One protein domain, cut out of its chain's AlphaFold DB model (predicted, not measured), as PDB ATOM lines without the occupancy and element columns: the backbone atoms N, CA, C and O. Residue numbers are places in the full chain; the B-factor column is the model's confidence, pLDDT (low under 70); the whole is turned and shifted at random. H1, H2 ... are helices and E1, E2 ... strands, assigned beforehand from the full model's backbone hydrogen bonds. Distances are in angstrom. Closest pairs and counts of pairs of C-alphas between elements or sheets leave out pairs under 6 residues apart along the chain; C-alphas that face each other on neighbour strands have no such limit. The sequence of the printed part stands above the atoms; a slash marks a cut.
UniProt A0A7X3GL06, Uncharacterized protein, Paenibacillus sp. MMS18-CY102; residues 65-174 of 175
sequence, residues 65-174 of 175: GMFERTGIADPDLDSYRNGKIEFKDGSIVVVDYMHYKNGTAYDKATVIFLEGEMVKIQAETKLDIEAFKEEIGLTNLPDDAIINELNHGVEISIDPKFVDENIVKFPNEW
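AT A GLANCE: This is residues 65 to 174 of the 175 residues of an uncharacterized protein of Paenibacillus sp. MMS18-CY102 (UniProt A0A7X3GL06). One antiparallel sheet of seven strands, strongly twisted and curled like part of a barrel that stays open, makes the body; the one short helix, H1, only grazes it near E6 and E5. The lead-in, residues 65 to 79, has no named element and is tied to E2 by a short pairing. The printed part has 110 residues, in the order E1 E2 E3 E4 H1 E5 E6 E7, and the sheet runs E5 E6 E4 E3 E2 E1 E7. The class is mostly strand, though under half of the residues are in named elements. The whole is compact, with a radius of gyration of the C-alphas of 13.3 A and a rounded outline of 36 by 34 by 26 A.

IN THESE COORDINATES: Start at Gly 65 and read through the lead-in to E1, residues 80 to 87, 17.1 A long; find its C-alpha 80 at (-31.578, 117.829, 5.606). E1 bends by 55 degrees at residue 83. E2, residues 92 to 101, is the longest strand at 27.6 A and ends at C-alpha 101, (-21.248, 128.477, 0.478). Next come E3, residues 108 to 114, 20.1 A, and E4, residues 117 to 124, 20.7 A, which bends by 58 degrees at residue 120. H1 takes residues 129 to 136, E5 residues 146 to 150 and E6 residues 153 to 157. E7, residues 167 to 169, ends at C-alpha 169, (-39.461, 124.032, 14.439).

HOW THE PARTS SIT: Look first at the meander E1 E2 E3 E4, each strand the antiparallel neighbour of the one before. In the hairpin E1 and E2, N 83 and O 95 are 2.7 A apart, within hydrogen-bond range. In the hairpin E2 and E3, N 100 and O 109 are 2.8 A apart; in the hairpin E3 and E4, N 122 and O 110 are 2.8 A apart. E6 is the antiparallel neighbour of E4, with N 156 and O 121 at 2.8 A, and forms a hairpin with edge strand E5, with N 148 and O 155 at 2.8 A. At the other edge, E7 is antiparallel to E1, with N 168 and O 86 at 2.8 A. Pairing is staggered: E1 pairs with E2 over residues 80 to 86 and with E7 over residues 86 to 87. E5 and E7 are apart. E4, H1 and E5 form a split strand-helix-strand unit, two strands running the same way with E6 between them, and its crossover is right-handed. H1 grazes the sheet with residues 129 to 133; its closest C-alphas to E6 are those of Ile 129 and Val 154, 7.0 A. In H1 every O i to N i+4 pair is within hydrogen-bond range.

THE WHOLE: The two C-alphas farthest apart are those of Gly 90 and Thr 104, 36.9 A. The printed part has no cut, and no link between named elements is long. Mean pLDDT of the printed part is 94.7, and no printed residue is under 70.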
ATOM      1  N   GLY A  65     -31.400 121.846  -8.542       90.62
ATOM      2  CA  GLY A  65     -30.318 121.656  -9.516       90.62
ATOM      3  C   GLY A  65     -29.971 122.913 -10.330       90.62
ATOM      4  O   GLY A  65     -28.900 122.984 -10.940       90.62
ATOM      5  N   MET A  66     -30.856 123.915 -10.365       91.56
ATOM      6  CA  MET A  66     -30.525 125.248 -10.879       91.56
ATOM      7  C   MET A  66     -29.719 126.031  -9.846       91.56
ATOM      8  O   MET A  66     -28.681 126.596 -10.190       91.56
ATOM      9  N   PHE A  67     -30.157 126.023  -8.585       93.12
ATOM     10  CA  PHE A  67     -29.489 126.748  -7.511       93.12
ATOM     11  C   PHE A  67     -28.103 126.184  -7.172       93.12
ATOM     12  O   PHE A  67     -27.171 126.953  -6.944       93.12
ATOM     13  N   GLU A  68     -27.915 124.863  -7.237       91.88
ATOM     14  CA  GLU A  68     -26.624 124.184  -7.039       91.88
ATOM     15  C   GLU A  68     -25.531 124.672  -8.005       91.88
ATOM     16  O   GLU A  68     -24.346 124.496  -7.745       91.88
ATOM     17  N   ARG A  69     -25.897 125.316  -9.120       91.75
ATOM     18  CA  ARG A  69     -24.928 125.899 -10.063       91.75
ATOM     19  C   ARG A  69     -24.347 127.222  -9.576       91.75
ATOM     20  O   ARG A  69     -23.354 127.679 -10.137       91.75
ATOM     21  N   THR A  70     -24.970 127.843  -8.576       92.12
ATOM     22  CA  THR A  70     -24.590 129.170  -8.077       92.12
ATOM     23  C   THR A  70     -23.514 129.109  -6.996       92.12
ATOM     24  O   THR A  70     -22.837 130.112  -6.784       92.12
ATOM     25  N   GLY A  71     -23.300 127.946  -6.365       92.75
ATOM     26  CA  GLY A  71     -22.330 127.736  -5.286       92.75
ATOM     27  C   GLY A  71     -22.047 126.253  -5.030       92.75
ATOM     28  O   GLY A  71     -22.249 125.414  -5.899       92.75
ATOM     29  N   ILE A  72     -21.552 125.915  -3.839       94.75
ATOM     30  CA  ILE A  72     -21.326 124.520  -3.420       94.75
ATOM     31  C   ILE A  72     -22.041 124.237  -2.104       94.75
ATOM     32  O   ILE A  72     -22.180 125.142  -1.287       94.75
ATOM     33  N   ALA A  73     -22.458 122.990  -1.875       95.81
ATOM     34  CA  ALA A  73     -22.987 122.579  -0.576       95.81
ATOM     35  C   ALA A  73     -21.955 122.842   0.538       95.81
ATOM     36  O   ALA A  73     -20.753 122.628   0.336       95.81
ATOM     37  N   ASP A  74     -22.407 123.316   1.698       96.44
ATOM     38  CA  ASP A  74     -21.536 123.583   2.843       96.44
ATOM     39  C   ASP A  74     -21.327 122.303   3.677       96.44
ATOM     40  O   ASP A  74     -22.243 121.894   4.382       96.44
ATOM     41  N   PRO A  75     -20.141 121.658   3.645       94.00
ATOM     42  CA  PRO A  75     -19.875 120.456   4.435       94.00
ATOM     43  C   PRO A  75     -19.780 120.710   5.946       94.00
ATOM     44  O   PRO A  75     -19.711 119.744   6.701       94.00
ATOM     45  N   ASP A  76     -19.706 121.972   6.383       95.88
ATOM     46  CA  ASP A  76     -19.590 122.329   7.800       95.88
ATOM     47  C   ASP A  76     -20.969 122.476   8.479       95.88
ATOM     48  O   ASP A  76     -21.032 122.671   9.693       95.88
ATOM     49  N   LEU A  77     -22.060 122.397   7.706       93.25
ATOM     50  CA  LEU A  77     -23.440 122.502   8.172       93.25
ATOM     51  C   LEU A  77     -24.259 121.298   7.702       93.25
ATOM     52  O   LEU A  77     -24.162 120.864   6.553       93.25
ATOM     53  N   ASP A  78     -25.112 120.781   8.582       94.62
ATOM     54  CA  ASP A  78     -25.990 119.665   8.247       94.62
ATOM     55  C   ASP A  78     -27.079 120.118   7.274       94.62
ATOM     56  O   ASP A  78     -27.868 121.005   7.581       94.62
ATOM     57  N   SER A  79     -27.139 119.489   6.101       95.69
ATOM     58  CA  SER A  79     -28.249 119.653   5.159       95.69
ATOM     59  C   SER A  79     -29.224 118.486   5.298       95.69
ATOM     60  O   SER A  79     -28.817 117.325   5.382       95.69
ATOM     61  N   TYR A  80     -30.520 118.783   5.296       96.50
ATOM     62  CA  TYR A  80     -31.578 117.829   5.606       96.50
ATOM     63  C   TYR A  80     -32.422 117.568   4.366       96.50
ATOM     64  O   TYR A  80     -33.365 118.302   4.068       96.50
ATOM     65  N   ARG A  81     -32.099 116.472   3.672       95.69
ATOM     66  CA  ARG A  81     -32.977 115.873   2.660       95.69
ATOM     67  C   ARG A  81     -34.216 115.321   3.356       95.69
ATOM     68  O   ARG A  81     -34.078 114.489   4.253       95.69
ATOM     69  N   ASN A  82     -35.410 115.727   2.936       96.31
ATOM     70  CA  ASN A  82     -36.671 115.397   3.613       96.31
ATOM     71  C   ASN A  82     -36.723 115.849   5.091       96.31
ATOM     72  O   ASN A  82     -37.255 115.145   5.959       96.31
ATOM     73  N   GLY A  83     -36.162 117.021   5.387       96.81
ATOM     74  CA  GLY A  83     -36.283 117.691   6.677       96.81
ATOM     75  C   GLY A  83     -37.731 118.064   7.002       96.81
ATOM     76  O   GLY A  83     -38.542 118.319   6.115       96.81
ATOM     77  N   LYS A  84     -38.073 118.095   8.292       98.00
ATOM     78  CA  LYS A  84     -39.413 118.479   8.754       98.00
ATOM     79  C   LYS A  84     -39.424 119.926   9.219       98.00
ATOM     80  O   LYS A  84     -38.580 120.322  10.017       98.00
ATOM     81  N   ILE A  85     -40.427 120.677   8.788       98.25
ATOM     82  CA  ILE A  85     -40.743 121.996   9.338       98.25
ATOM     83  C   ILE A  85     -42.110 121.921  10.007       98.25
ATOM     84  O   ILE A  85     -43.068 121.469   9.383       98.25
ATOM     85  N   GLU A  86     -42.193 122.347  11.268       98.31
ATOM     86  CA  GLU A  86     -43.461 122.559  11.975       98.31
ATOM     87  C   GLU A  86     -43.813 124.043  11.949       98.31
ATOM     88  O   GLU A  86     -42.996 124.887  12.320       98.31
ATOM     89  N   PHE A  87     -45.037 124.364  11.542       98.12
ATOM     90  CA  PHE A  87     -45.564 125.722  11.535       98.12
ATOM     91  C   PHE A  87     -46.408 126.015  12.779       98.12
ATOM     92  O   PHE A  87     -46.887 125.114  13.467       98.12
ATOM     93  N   LYS A  88     -46.662 127.301  13.048       97.75
ATOM     94  CA  LYS A  88     -47.476 127.760  14.193       97.75
ATOM     95  C   LYS A  88     -48.922 127.270  14.184       97.75
ATOM     96  O   LYS A  88     -49.555 127.246  15.237       97.75
ATOM     97  N   ASP A  89     -49.446 126.896  13.022       95.88
ATOM     98  CA  ASP A  89     -50.772 126.289  12.885       95.88
ATOM     99  C   ASP A  89     -50.791 124.784  13.230       95.88
ATOM    100  O   ASP A  89     -51.853 124.160  13.207       95.88
ATOM    101  N   GLY A  90     -49.634 124.204  13.574       96.69
ATOM    102  CA  GLY A  90     -49.447 122.786  13.872       96.69
ATOM    103  C   GLY A  90     -49.284 121.906  12.631       96.69
ATOM    104  O   GLY A  90     -49.185 120.685  12.763       96.69
ATOM    105  N   SER A  91     -49.272 122.482  11.424       97.69
ATOM    106  CA  SER A  91     -48.975 121.729  10.207       97.69
ATOM    107  C   SER A  91     -47.487 121.392  10.129       97.69
ATOM    108  O   SER A  91     -46.628 122.190  10.501       97.69
ATOM    109  N   ILE A  92     -47.188 120.189   9.636       97.94
ATOM    110  CA  ILE A  92     -45.823 119.720   9.403       97.94
ATOM    111  C   ILE A  92     -45.664 119.463   7.912       97.94
ATOM    112  O   ILE A  92     -46.481 118.756   7.318       97.94
ATOM    113  N   VAL A  93     -44.607 120.013   7.326       97.75
ATOM    114  CA  VAL A  93     -44.239 119.780   5.925       97.75
ATOM    115  C   VAL A  93     -42.859 119.152   5.834       97.75
ATOM    116  O   VAL A  93     -42.025 119.323   6.725       97.75
ATOM    117  N   VAL A  94     -42.645 118.410   4.754       97.94
ATOM    118  CA  VAL A  94     -41.355 117.817   4.410       97.94
ATOM    119  C   VAL A  94     -40.728 118.668   3.315       97.94
ATOM    120  O   VAL A  94     -41.380 118.955   2.317       97.94
ATOM    121  N   VAL A  95     -39.484 119.076   3.526       97.94
ATOM    122  CA  VAL A  95     -38.722 119.960   2.640       97.94
ATOM    123  C   VAL A  95     -37.288 119.479   2.509       97.94
ATOM    124  O   VAL A  95     -36.796 118.753   3.371       97.94
ATOM    125  N   ASP A  96     -36.592 119.951   1.488       97.94
ATOM    126  CA  ASP A  96     -35.136 119.903   1.464       97.94
ATOM    127  C   ASP A  96     -34.595 121.215   2.037       97.94
ATOM    128  O   ASP A  96     -34.842 122.298   1.507       97.94
ATOM    129  N   TYR A  97     -33.888 121.118   3.164       97.69
ATOM    130  CA  TYR A  97     -33.282 122.251   3.865       97.69
ATOM    131  C   TYR A  97     -31.770 122.186   3.684       97.69
ATOM    132  O   TYR A  97     -31.100 121.331   4.266       97.69
ATOM    133  N   MET A  98     -31.250 123.053   2.822       97.75
ATOM    134  CA  MET A  98     -29.920 122.919   2.237       97.75
ATOM    135  C   MET A  98     -29.057 124.137   2.555       97.75
ATOM    136  O   MET A  98     -29.520 125.276   2.474       97.75
ATOM    137  N   HIS A  99     -27.782 123.899   2.862       97.81
ATOM    138  CA  HIS A  99     -26.804 124.961   3.086       97.81
ATOM    139  C   HIS A  99     -25.754 124.987   1.984       97.81
ATOM    140  O   HIS A  99     -25.196 123.959   1.601       97.81
ATOM    141  N   TYR A 100     -25.448 126.189   1.519       97.50
ATOM    142  CA  TYR A 100     -24.493 126.457   0.460       97.50
ATOM    143  C   TYR A 100     -23.482 127.510   0.897       97.50
ATOM    144  O   TYR A 100     -23.786 128.398   1.693       97.50
ATOM    145  N   LYS A 101     -22.285 127.458   0.317       97.31
ATOM    146  CA  LYS A 101     -21.248 128.477   0.478       97.31
ATOM    147  C   LYS A 101     -20.506 128.752  -0.818       97.31
ATOM    148  O   LYS A 101     -20.610 127.988  -1.779       97.31
ATOM    149  N   ASN A 102     -19.709 129.820  -0.801       94.50
ATOM    150  CA  ASN A 102     -18.873 130.251  -1.922       94.50
ATOM    151  C   ASN A 102     -19.684 130.436  -3.212       94.50
ATOM    152  O   ASN A 102     -19.248 130.011  -4.286       94.50
ATOM    153  N   GLY A 103     -20.878 131.016  -3.089       94.06
ATOM    154  CA  GLY A 103     -21.680 131.368  -4.246       94.06
ATOM    155  C   GLY A 103     -21.124 132.602  -4.952       94.06
ATOM    156  O   GLY A 103     -20.415 133.412  -4.354       94.06
ATOM    157  N   THR A 104     -21.448 132.787  -6.230       91.50
ATOM    158  CA  THR A 104     -21.086 134.037  -6.932       91.50
ATOM    159  C   THR A 104     -21.808 135.247  -6.337       91.50
ATOM    160  O   THR A 104     -21.228 136.328  -6.245       91.50
ATOM    161  N   ALA A 105     -23.047 135.042  -5.881       94.56
ATOM    162  CA  ALA A 105     -23.921 136.073  -5.331       94.56
ATOM    163  C   ALA A 105     -23.926 136.149  -3.795       94.56
ATOM    164  O   ALA A 105     -24.528 137.066  -3.239       94.56
ATOM    165  N   TYR A 106     -23.314 135.190  -3.096       96.69
ATOM    166  CA  TYR A 106     -23.396 135.061  -1.640       96.69
ATOM    167  C   TYR A 106     -22.182 134.337  -1.055       96.69
ATOM    168  O   TYR A 106     -21.638 133.411  -1.652       96.69
ATOM    169  N   ASP A 107     -21.794 134.703   0.165       96.75
ATOM    170  CA  ASP A 107     -20.757 133.988   0.911       96.75
ATOM    171  C   ASP A 107     -21.325 132.672   1.482       96.75
ATOM    172  O   ASP A 107     -20.693 131.614   1.376       96.75
ATOM    173  N   LYS A 108     -22.551 132.729   2.021       97.38
ATOM    174  CA  LYS A 108     -23.330 131.591   2.534       97.38
ATOM    175  C   LYS A 108     -24.805 131.736   2.184       97.38
ATOM    176  O   LYS A 108     -25.304 132.856   2.142       97.38
ATOM    177  N   ALA A 109     -25.501 130.624   1.986       97.81
ATOM    178  CA  ALA A 109     -26.945 130.606   1.815       97.81
ATOM    179  C   ALA A 109     -27.573 129.389   2.495       97.81
ATOM    180  O   ALA A 109     -27.038 128.286   2.439       97.81
ATOM    181  N   THR A 110     -28.737 129.598   3.089       97.62
ATOM    182  CA  THR A 110     -29.654 128.556   3.541       97.62
ATOM    183  C   THR A 110     -30.880 128.620   2.651       97.62
ATOM    184  O   THR A 110     -31.481 129.685   2.502       97.62
ATOM    185  N   VAL A 111     -31.245 127.497   2.046       97.88
ATOM    186  CA  VAL A 111     -32.337 127.420   1.075       97.88
ATOM    187  C   VAL A 111     -33.293 126.310   1.465       97.88
ATOM    188  O   VAL A 111     -32.870 125.230   1.875       97.88
ATOM    189  N   ILE A 112     -34.583 126.588   1.329       98.19
ATOM    190  CA  ILE A 112     -35.656 125.627   1.548       98.19
ATOM    191  C   ILE A 112     -36.307 125.337   0.204       98.19
ATOM    192  O   ILE A 112     -36.790 126.260  -0.462       98.19
ATOM    193  N   PHE A 113     -36.344 124.058  -0.159       97.44
ATOM    194  CA  PHE A 113     -37.073 123.562  -1.317       97.44
ATOM    195  C   PHE A 113     -38.284 122.744  -0.869       97.44
ATOM    196  O   PHE A 113     -38.160 121.838  -0.042       97.44
ATOM    197  N   LEU A 114     -39.449 123.041  -1.433       96.56
ATOM    198  CA  LEU A 114     -40.668 122.256  -1.280       96.56
ATOM    199  C   LEU A 114     -40.991 121.639  -2.639       96.56
ATOM    200  O   LEU A 114     -41.051 122.349  -3.634       96.56
ATOM    201  N   GLU A 115     -41.146 120.315  -2.686       94.31
ATOM    202  CA  GLU A 115     -41.448 119.584  -3.931       94.31
ATOM    203  C   GLU A 115     -40.458 119.878  -5.083       94.31
ATOM    204  O   GLU A 115     -40.798 119.802  -6.257       94.31
ATOM    205  N   GLY A 116     -39.195 120.171  -4.741       92.94
ATOM    206  CA  GLY A 116     -38.121 120.461  -5.698       92.94
ATOM    207  C   GLY A 116     -37.993 121.934  -6.100       92.94
ATOM    208  O   GLY A 116     -37.038 122.281  -6.797       92.94
ATOM    209  N   GLU A 117     -38.889 122.802  -5.628       94.50
ATOM    210  CA  GLU A 117     -38.917 124.232  -5.941       94.50
ATOM    211  C   GLU A 117     -38.506 125.079  -4.737       94.50
ATOM    212  O   GLU A 117     -38.883 124.805  -3.598       94.50
ATOM    213  N   MET A 118     -37.721 126.129  -4.976       95.75
ATOM    214  CA  MET A 118     -37.308 127.054  -3.929       95.75
ATOM    215  C   MET A 118     -38.529 127.791  -3.379       95.75
ATOM    216  O   MET A 118     -39.224 128.489  -4.111       95.75
ATOM    217  N   VAL A 119     -38.741 127.690  -2.069       96.88
ATOM    218  CA  VAL A 119     -39.782 128.442  -1.349       96.88
ATOM    219  C   VAL A 119     -39.198 129.515  -0.443       96.88
ATOM    220  O   VAL A 119     -39.886 130.478  -0.099       96.88
ATOM    221  N   LYS A 120     -37.918 129.384  -0.078       97.25
ATOM    222  CA  LYS A 120     -37.207 130.367   0.735       97.25
ATOM    223  C   LYS A 120     -35.699 130.310   0.530       97.25
ATOM    224  O   LYS A 120     -35.128 129.230   0.408       97.25
ATOM    225  N   ILE A 121     -35.064 131.475   0.592       97.56
ATOM    226  CA  ILE A 121     -33.615 131.637   0.674       97.56
ATOM    227  C   ILE A 121     -33.253 132.702   1.707       97.56
ATOM    228  O   ILE A 121     -33.845 133.774   1.752       97.56
ATOM    229  N   GLN A 122     -32.237 132.420   2.510       97.50
ATOM    230  CA  GLN A 122     -31.537 133.394   3.333       97.50
ATOM    231  C   GLN A 122     -30.063 133.353   2.952       97.50
ATOM    232  O   GLN A 122     -29.446 132.295   3.024       97.50
ATOM    233  N   ALA A 123     -29.493 134.479   2.539       97.81
ATOM    234  CA  ALA A 123     -28.131 134.541   2.030       97.81
ATOM    235  C   ALA A 123     -27.332 135.681   2.664       97.81
ATOM    236  O   ALA A 123     -27.807 136.811   2.757       97.81
ATOM    237  N   GLU A 124     -26.090 135.391   3.048       97.75
ATOM    238  CA  GLU A 124     -25.086 136.394   3.398       97.75
ATOM    239  C   GLU A 124     -24.506 136.967   2.101       97.75
ATOM    240  O   GLU A 124     -23.810 136.270   1.360       97.75
ATOM    241  N   THR A 125     -24.794 138.232   1.799       96.44
ATOM    242  CA  THR A 125     -24.362 138.870   0.550       96.44
ATOM    243  C   THR A 125     -23.985 140.333   0.752       96.44
ATOM    244  O   THR A 125     -24.407 140.994   1.700       96.44
ATOM    245  N   LYS A 126     -23.142 140.828  -0.158       94.44
ATOM    246  CA  LYS A 126     -22.774 142.245  -0.294       94.44
ATOM    247  C   LYS A 126     -23.474 142.914  -1.477       94.44
ATOM    248  O   LYS A 126     -23.283 144.112  -1.675       94.44
ATOM    249  N   LEU A 127     -24.191 142.137  -2.287       93.62
ATOM    250  CA  LEU A 127     -24.991 142.648  -3.389       93.62
ATOM    251  C   LEU A 127     -26.264 143.291  -2.836       93.62
ATOM    252  O   LEU A 127     -26.754 142.900  -1.778       93.62
ATOM    253  N   ASP A 128     -26.793 144.276  -3.557       92.94
ATOM    254  CA  ASP A 128     -28.166 144.715  -3.331       92.94
ATOM    255  C   ASP A 128     -29.165 143.638  -3.786       92.94
ATOM    256  O   ASP A 128     -28.810 142.681  -4.479       92.94
ATOM    257  N   ILE A 129     -30.425 143.793  -3.374       92.12
ATOM    258  CA  ILE A 129     -31.488 142.817  -3.622       92.12
ATOM    259  C   ILE A 129     -31.677 142.488  -5.107       92.12
ATOM    260  O   ILE A 129     -31.855 141.319  -5.449       92.12
ATOM    261  N   GLU A 130     -31.633 143.479  -5.997       92.12
ATOM    262  CA  GLU A 130     -31.902 143.253  -7.418       92.12
ATOM    263  C   GLU A 130     -30.714 142.573  -8.101       92.12
ATOM    264  O   GLU A 130     -30.913 141.611  -8.841       92.12
ATOM    265  N   ALA A 131     -29.483 142.986  -7.783       92.81
ATOM    266  CA  ALA A 131     -28.281 142.314  -8.269       92.81
ATOM    267  C   ALA A 131     -28.182 140.867  -7.754       92.81
ATOM    268  O   ALA A 131     -27.826 139.962  -8.506       92.81
ATOM    269  N   PHE A 132     -28.532 140.631  -6.485       94.19
ATOM    270  CA  PHE A 132     -28.580 139.285  -5.916       94.19
ATOM    271  C   PHE A 132     -29.576 138.397  -6.665       94.19
ATOM    272  O   PHE A 132     -29.214 137.310  -7.109       94.19
ATOM    273  N   LYS A 133     -30.812 138.882  -6.837       92.50
ATOM    274  CA  LYS A 133     -31.882 138.192  -7.564       92.50
ATOM    275  C   LYS A 133     -31.474 137.836  -8.991       92.50
ATOM    276  O   LYS A 133     -31.699 136.705  -9.412       92.50
ATOM    277  N   GLU A 134     -30.870 138.769  -9.722       91.06
ATOM    278  CA  GLU A 134     -30.402 138.529 -11.089       91.06
ATOM    279  C   GLU A 134     -29.342 137.418 -11.139       91.06
ATOM    280  O   GLU A 134     -29.479 136.479 -11.924       91.06
ATOM    281  N   GLU A 135     -28.340 137.469 -10.257       91.31
ATOM    282  CA  GLU A 135     -27.247 136.488 -10.221       91.31
ATOM    283  C   GLU A 135     -27.712 135.067  -9.868       91.31
ATOM    284  O   GLU A 135     -27.187 134.095 -10.412       91.31
ATOM    285  N   ILE A 136     -28.711 134.922  -8.989       91.50
ATOM    286  CA  ILE A 136     -29.272 133.601  -8.652       91.50
ATOM    287  C   ILE A 136     -30.397 133.157  -9.601       91.50
ATOM    288  O   ILE A 136     -30.924 132.057  -9.446       91.50
ATOM    289  N   GLY A 137     -30.778 133.989 -10.578       89.12
ATOM    290  CA  GLY A 137     -31.843 133.695 -11.543       89.12
ATOM    291  C   GLY A 137     -33.274 133.878 -11.016       89.12
ATOM    292  O   GLY A 137     -34.213 133.346 -11.608       89.12
ATOM    293  N   LEU A 138     -33.461 134.631  -9.929       88.94
ATOM    294  CA  LEU A 138     -34.747 134.899  -9.276       88.94
ATOM    295  C   LEU A 138     -35.369 136.206  -9.785       88.94
ATOM    296  O   LEU A 138     -35.383 137.227  -9.098       88.94
ATOM    297  N   THR A 139     -35.861 136.205 -11.021       81.25
ATOM    298  CA  THR A 139     -36.263 137.444 -11.712       81.25
ATOM    299  C   THR A 139     -37.735 137.812 -11.541       81.25
ATOM    300  O   THR A 139     -38.064 138.995 -11.595       81.25
ATOM    301  N   ASN A 140     -38.615 136.844 -11.269       84.44
ATOM    302  CA  ASN A 140     -40.058 137.068 -11.168       84.44
ATOM    303  C   ASN A 140     -40.623 136.404  -9.909       84.44
ATOM    304  O   ASN A 140     -40.970 135.222  -9.913       84.44
ATOM    305  N   LEU A 141     -40.703 137.190  -8.839       87.56
ATOM    306  CA  LEU A 141     -41.324 136.783  -7.583       87.56
ATOM    307  C   LEU A 141     -42.847 136.969  -7.640       87.56
ATOM    308  O   LEU A 141     -43.312 137.892  -8.315       87.56
ATOM    309  N   PRO A 142     -43.622 136.125  -6.940       88.62
ATOM    310  CA  PRO A 142     -45.049 136.362  -6.766       88.62
ATOM    311  C   PRO A 142     -45.292 137.637  -5.936       88.62
ATOM    312  O   PRO A 142     -44.441 138.049  -5.146       88.62
ATOM    313  N   ASP A 143     -46.454 138.274  -6.126       87.44
ATOM    314  CA  ASP A 143     -46.792 139.573  -5.509       87.44
ATOM    315  C   ASP A 143     -46.803 139.537  -3.969       87.44
ATOM    316  O   ASP A 143     -46.672 140.575  -3.320       87.44
ATOM    317  N   ASP A 144     -47.003 138.358  -3.384       91.00
ATOM    318  CA  ASP A 144     -47.039 138.126  -1.945       91.00
ATOM    319  C   ASP A 144     -45.692 137.691  -1.356       91.00
ATOM    320  O   ASP A 144     -45.597 137.582  -0.133       91.00
ATOM    321  N   ALA A 145     -44.646 137.511  -2.173       93.50
ATOM    322  CA  ALA A 145     -43.307 137.202  -1.683       93.50
ATOM    323  C   ALA A 145     -42.818 138.261  -0.685       93.50
ATOM    324  O   ALA A 145     -42.977 139.469  -0.880       93.50
ATOM    325  N   ILE A 146     -42.161 137.800   0.378       95.81
ATOM    326  CA  ILE A 146     -41.626 138.668   1.430       95.81
ATOM    327  C   ILE A 146     -40.113 138.751   1.286       95.81
ATOM    328  O   ILE A 146     -39.423 137.733   1.285       95.81
ATOM    329  N   ILE A 147     -39.603 139.977   1.186       95.31
ATOM    330  CA  ILE A 147     -38.175 140.273   1.097       95.31
ATOM    331  C   ILE A 147     -37.771 141.085   2.324       95.31
ATOM    332  O   ILE A 147     -38.312 142.166   2.559       95.31
ATOM    333  N   ASN A 148     -36.787 140.585   3.064       94.06
ATOM    334  CA  ASN A 148     -36.178 141.270   4.193       94.06
ATOM    335  C   ASN A 148     -34.702 141.546   3.883       94.06
ATOM    336  O   ASN A 148     -33.901 140.625   3.710       94.06
ATOM    337  N   GLU A 149     -34.325 142.823   3.844       91.50
ATOM    338  CA  GLU A 149     -32.919 143.227   3.792       91.50
ATOM    339  C   GLU A 149     -32.310 143.139   5.196       91.50
ATOM    340  O   GLU A 149     -32.796 143.750   6.152       91.50
ATOM    341  N   LEU A 150     -31.239 142.362   5.326       89.19
ATOM    342  CA  LEU A 150     -30.517 142.153   6.575       89.19
ATOM    343  C   LEU A 150     -29.224 142.975   6.562       89.19
ATOM    344  O   LEU A 150     -28.650 143.246   5.510       89.19
ATOM    345  N   ASN A 151     -28.686 143.306   7.741       87.12
ATOM    346  CA  ASN A 151     -27.431 144.071   7.850       87.12
ATOM    347  C   ASN A 151     -26.253 143.461   7.059       87.12
ATOM    348  O   ASN A 151     -25.331 144.183   6.681       87.12
ATOM    349  N   HIS A 152     -26.266 142.142   6.844       87.44
ATOM    350  CA  HIS A 152     -25.224 141.399   6.131       87.44
ATOM    351  C   HIS A 152     -25.788 140.430   5.086       87.44
ATOM    352  O   HIS A 152     -25.166 139.408   4.803       87.44
ATOM    353  N   GLY A 153     -26.963 140.714   4.527       94.00
ATOM    354  CA  GLY A 153     -27.537 139.819   3.539       94.00
ATOM    355  C   GLY A 153     -28.991 140.086   3.216       94.00
ATOM    356  O   GLY A 153     -29.502 141.188   3.392       94.00
ATOM    357  N   VAL A 154     -29.656 139.041   2.755       96.19
ATOM    358  CA  VAL A 154     -31.040 139.084   2.307       96.19
ATOM    359  C   VAL A 154     -31.761 137.817   2.729       96.19
ATOM    360  O   VAL A 154     -31.179 136.733   2.754       96.19
ATOM    361  N   GLU A 155     -33.039 137.949   3.035       96.88
ATOM    362  CA  GLU A 155     -33.961 136.833   3.157       96.88
ATOM    363  C   GLU A 155     -35.135 137.051   2.202       96.88
ATOM    364  O   GLU A 155     -35.734 138.124   2.174       96.88
ATOM    365  N   ILE A 156     -35.448 136.036   1.403       96.56
ATOM    366  CA  ILE A 156     -36.552 136.034   0.450       96.56
ATOM    367  C   ILE A 156     -37.399 134.799   0.740       96.56
ATOM    368  O   ILE A 156     -36.940 133.670   0.569       96.56
ATOM    369  N   SER A 157     -38.637 135.016   1.169       97.06
ATOM    370  CA  SER A 157     -39.663 133.979   1.287       97.06
ATOM    371  C   SER A 157     -40.596 134.091   0.088       97.06
ATOM    372  O   SER A 157     -41.395 135.024   0.011       97.06
ATOM    373  N   ILE A 158     -40.453 133.166  -0.862       95.38
ATOM    374  CA  ILE A 158     -41.270 133.092  -2.082       95.38
ATOM    375  C   ILE A 158     -42.680 132.632  -1.715       95.38
ATOM    376  O   ILE A 158     -43.651 133.220  -2.178       95.38
ATOM    377  N   ASP A 159     -42.780 131.638  -0.828       94.81
ATOM    378  CA  ASP A 159     -44.020 131.291  -0.135       94.81
ATOM    379  C   ASP A 159     -44.014 131.956   1.260       94.81
ATOM    380  O   ASP A 159     -43.184 131.602   2.109       94.81
ATOM    381  N   PRO A 160     -44.939 132.898   1.542       93.69
ATOM    382  CA  PRO A 160     -45.023 133.598   2.828       93.69
ATOM    383  C   PRO A 160     -45.206 132.678   4.037       93.69
ATOM    384  O   PRO A 160     -44.920 133.071   5.172       93.69
ATOM    385  N   LYS A 161     -45.665 131.439   3.835       95.19
ATOM    386  CA  LYS A 161     -45.749 130.440   4.901       95.19
ATOM    387  C   LYS A 161     -44.373 130.113   5.492       95.19
ATOM    388  O   LYS A 161     -44.298 129.800   6.675       95.19
ATOM    389  N   PHE A 162     -43.297 130.233   4.710       96.44
ATOM    390  CA  PHE A 162     -41.923 129.893   5.111       96.44
ATOM    391  C   PHE A 162     -41.150 131.032   5.784       96.44
ATOM    392  O   PHE A 162     -39.979 130.877   6.135       96.44
ATOM    393  N   VAL A 163     -41.803 132.163   6.016       95.94
ATOM    394  CA  VAL A 163     -41.280 133.243   6.854       95.94
ATOM    395  C   VAL A 163     -41.000 132.703   8.265       95.94
ATOM    396  O   VAL A 163     -41.812 131.947   8.803       95.94
ATOM    397  N   ASP A 164     -39.858 133.063   8.862       95.00
ATOM    398  CA  ASP A 164     -39.398 132.485  10.140       95.00
ATOM    399  C   ASP A 164     -40.438 132.644  11.255       95.00
ATOM    400  O   ASP A 164     -40.655 131.736  12.055       95.00
ATOM    401  N   GLU A 165     -41.165 133.762  11.273       95.69
ATOM    402  CA  GLU A 165     -42.228 134.016  12.237       95.69
ATOM    403  C   GLU A 165     -43.395 133.030  12.141       95.69
ATOM    404  O   GLU A 165     -44.192 132.971  13.077       95.69
ATOM    405  N   ASN A 166     -43.536 132.265  11.061       97.12
ATOM    406  CA  ASN A 166     -44.563 131.235  10.915       97.12
ATOM    407  C   ASN A 166     -44.061 129.840  11.313       97.12
ATOM    408  O   ASN A 166     -44.882 128.938  11.506       97.12
ATOM    409  N   ILE A 167     -42.749 129.667  11.485       97.44
ATOM    410  CA  ILE A 167     -42.101 128.394  11.797       97.44
ATOM    411  C   ILE A 167     -41.925 128.261  13.317       97.44
ATOM    412  O   ILE A 167     -41.539 129.194  14.019       97.44
ATOM    413  N   VAL A 168     -42.272 127.089  13.842       97.62
ATOM    414  CA  VAL A 168     -42.069 126.696  15.245       97.62
ATOM    415  C   VAL A 168     -40.820 125.841  15.389       97.62
ATOM    416  O   VAL A 168     -40.164 125.908  16.425       97.62
ATOM    417  N   LYS A 169     -40.532 125.018  14.377       97.56
ATOM    418  CA  LYS A 169     -39.461 124.032  14.439       97.56
ATOM    419  C   LYS A 169     -38.842 123.785  13.069       97.56
ATOM    420  O   LYS A 169     -39.556 123.409  12.136       97.56
ATOM    421  N   PHE A 170     -37.531 123.953  12.970       97.00
ATOM    422  CA  PHE A 170     -36.708 123.647  11.804       97.00
ATOM    423  C   PHE A 170     -36.199 122.199  11.817       97.00
ATOM    424  O   PHE A 170     -36.213 121.551  12.869       97.00
ATOM    425  N   PRO A 171     -35.714 121.669  10.673       96.81
ATOM    426  CA  PRO A 171     -35.245 120.288  10.565       96.81
ATOM    427  C   PRO A 171     -34.185 119.892  11.600       96.81
ATOM    428  O   PRO A 171     -34.275 118.809  12.171       96.81
ATOM    429  N   ASN A 172     -33.248 120.790  11.901       93.31
ATOM    430  CA  ASN A 172     -32.162 120.587  12.863       93.31
ATOM    431  C   ASN A 172     -32.605 120.579  14.337       93.31
ATOM    432  O   ASN A 172     -31.786 120.357  15.222       93.31
ATOM    433  N   GLU A 173     -33.875 120.862  14.624       95.25
ATOM    434  CA  GLU A 173     -34.405 120.920  15.990       95.25
ATOM    435  C   GLU A 173     -35.197 119.656  16.360       95.25
ATOM    436  O   GLU A 173     -35.702 119.542  17.480       95.25
ATOM    437  N   TRP A 174     -35.377 118.716  15.423       91.19
ATOM    438  CA  TRP A 174     -36.167 117.493  15.627       91.19
ATOM    439  C   TRP A 174     -35.495 116.413  16.471       91.19
ATOM    440  O   TRP A 174     -36.203 115.489  16.884       91.19
TER     441      TRP A 174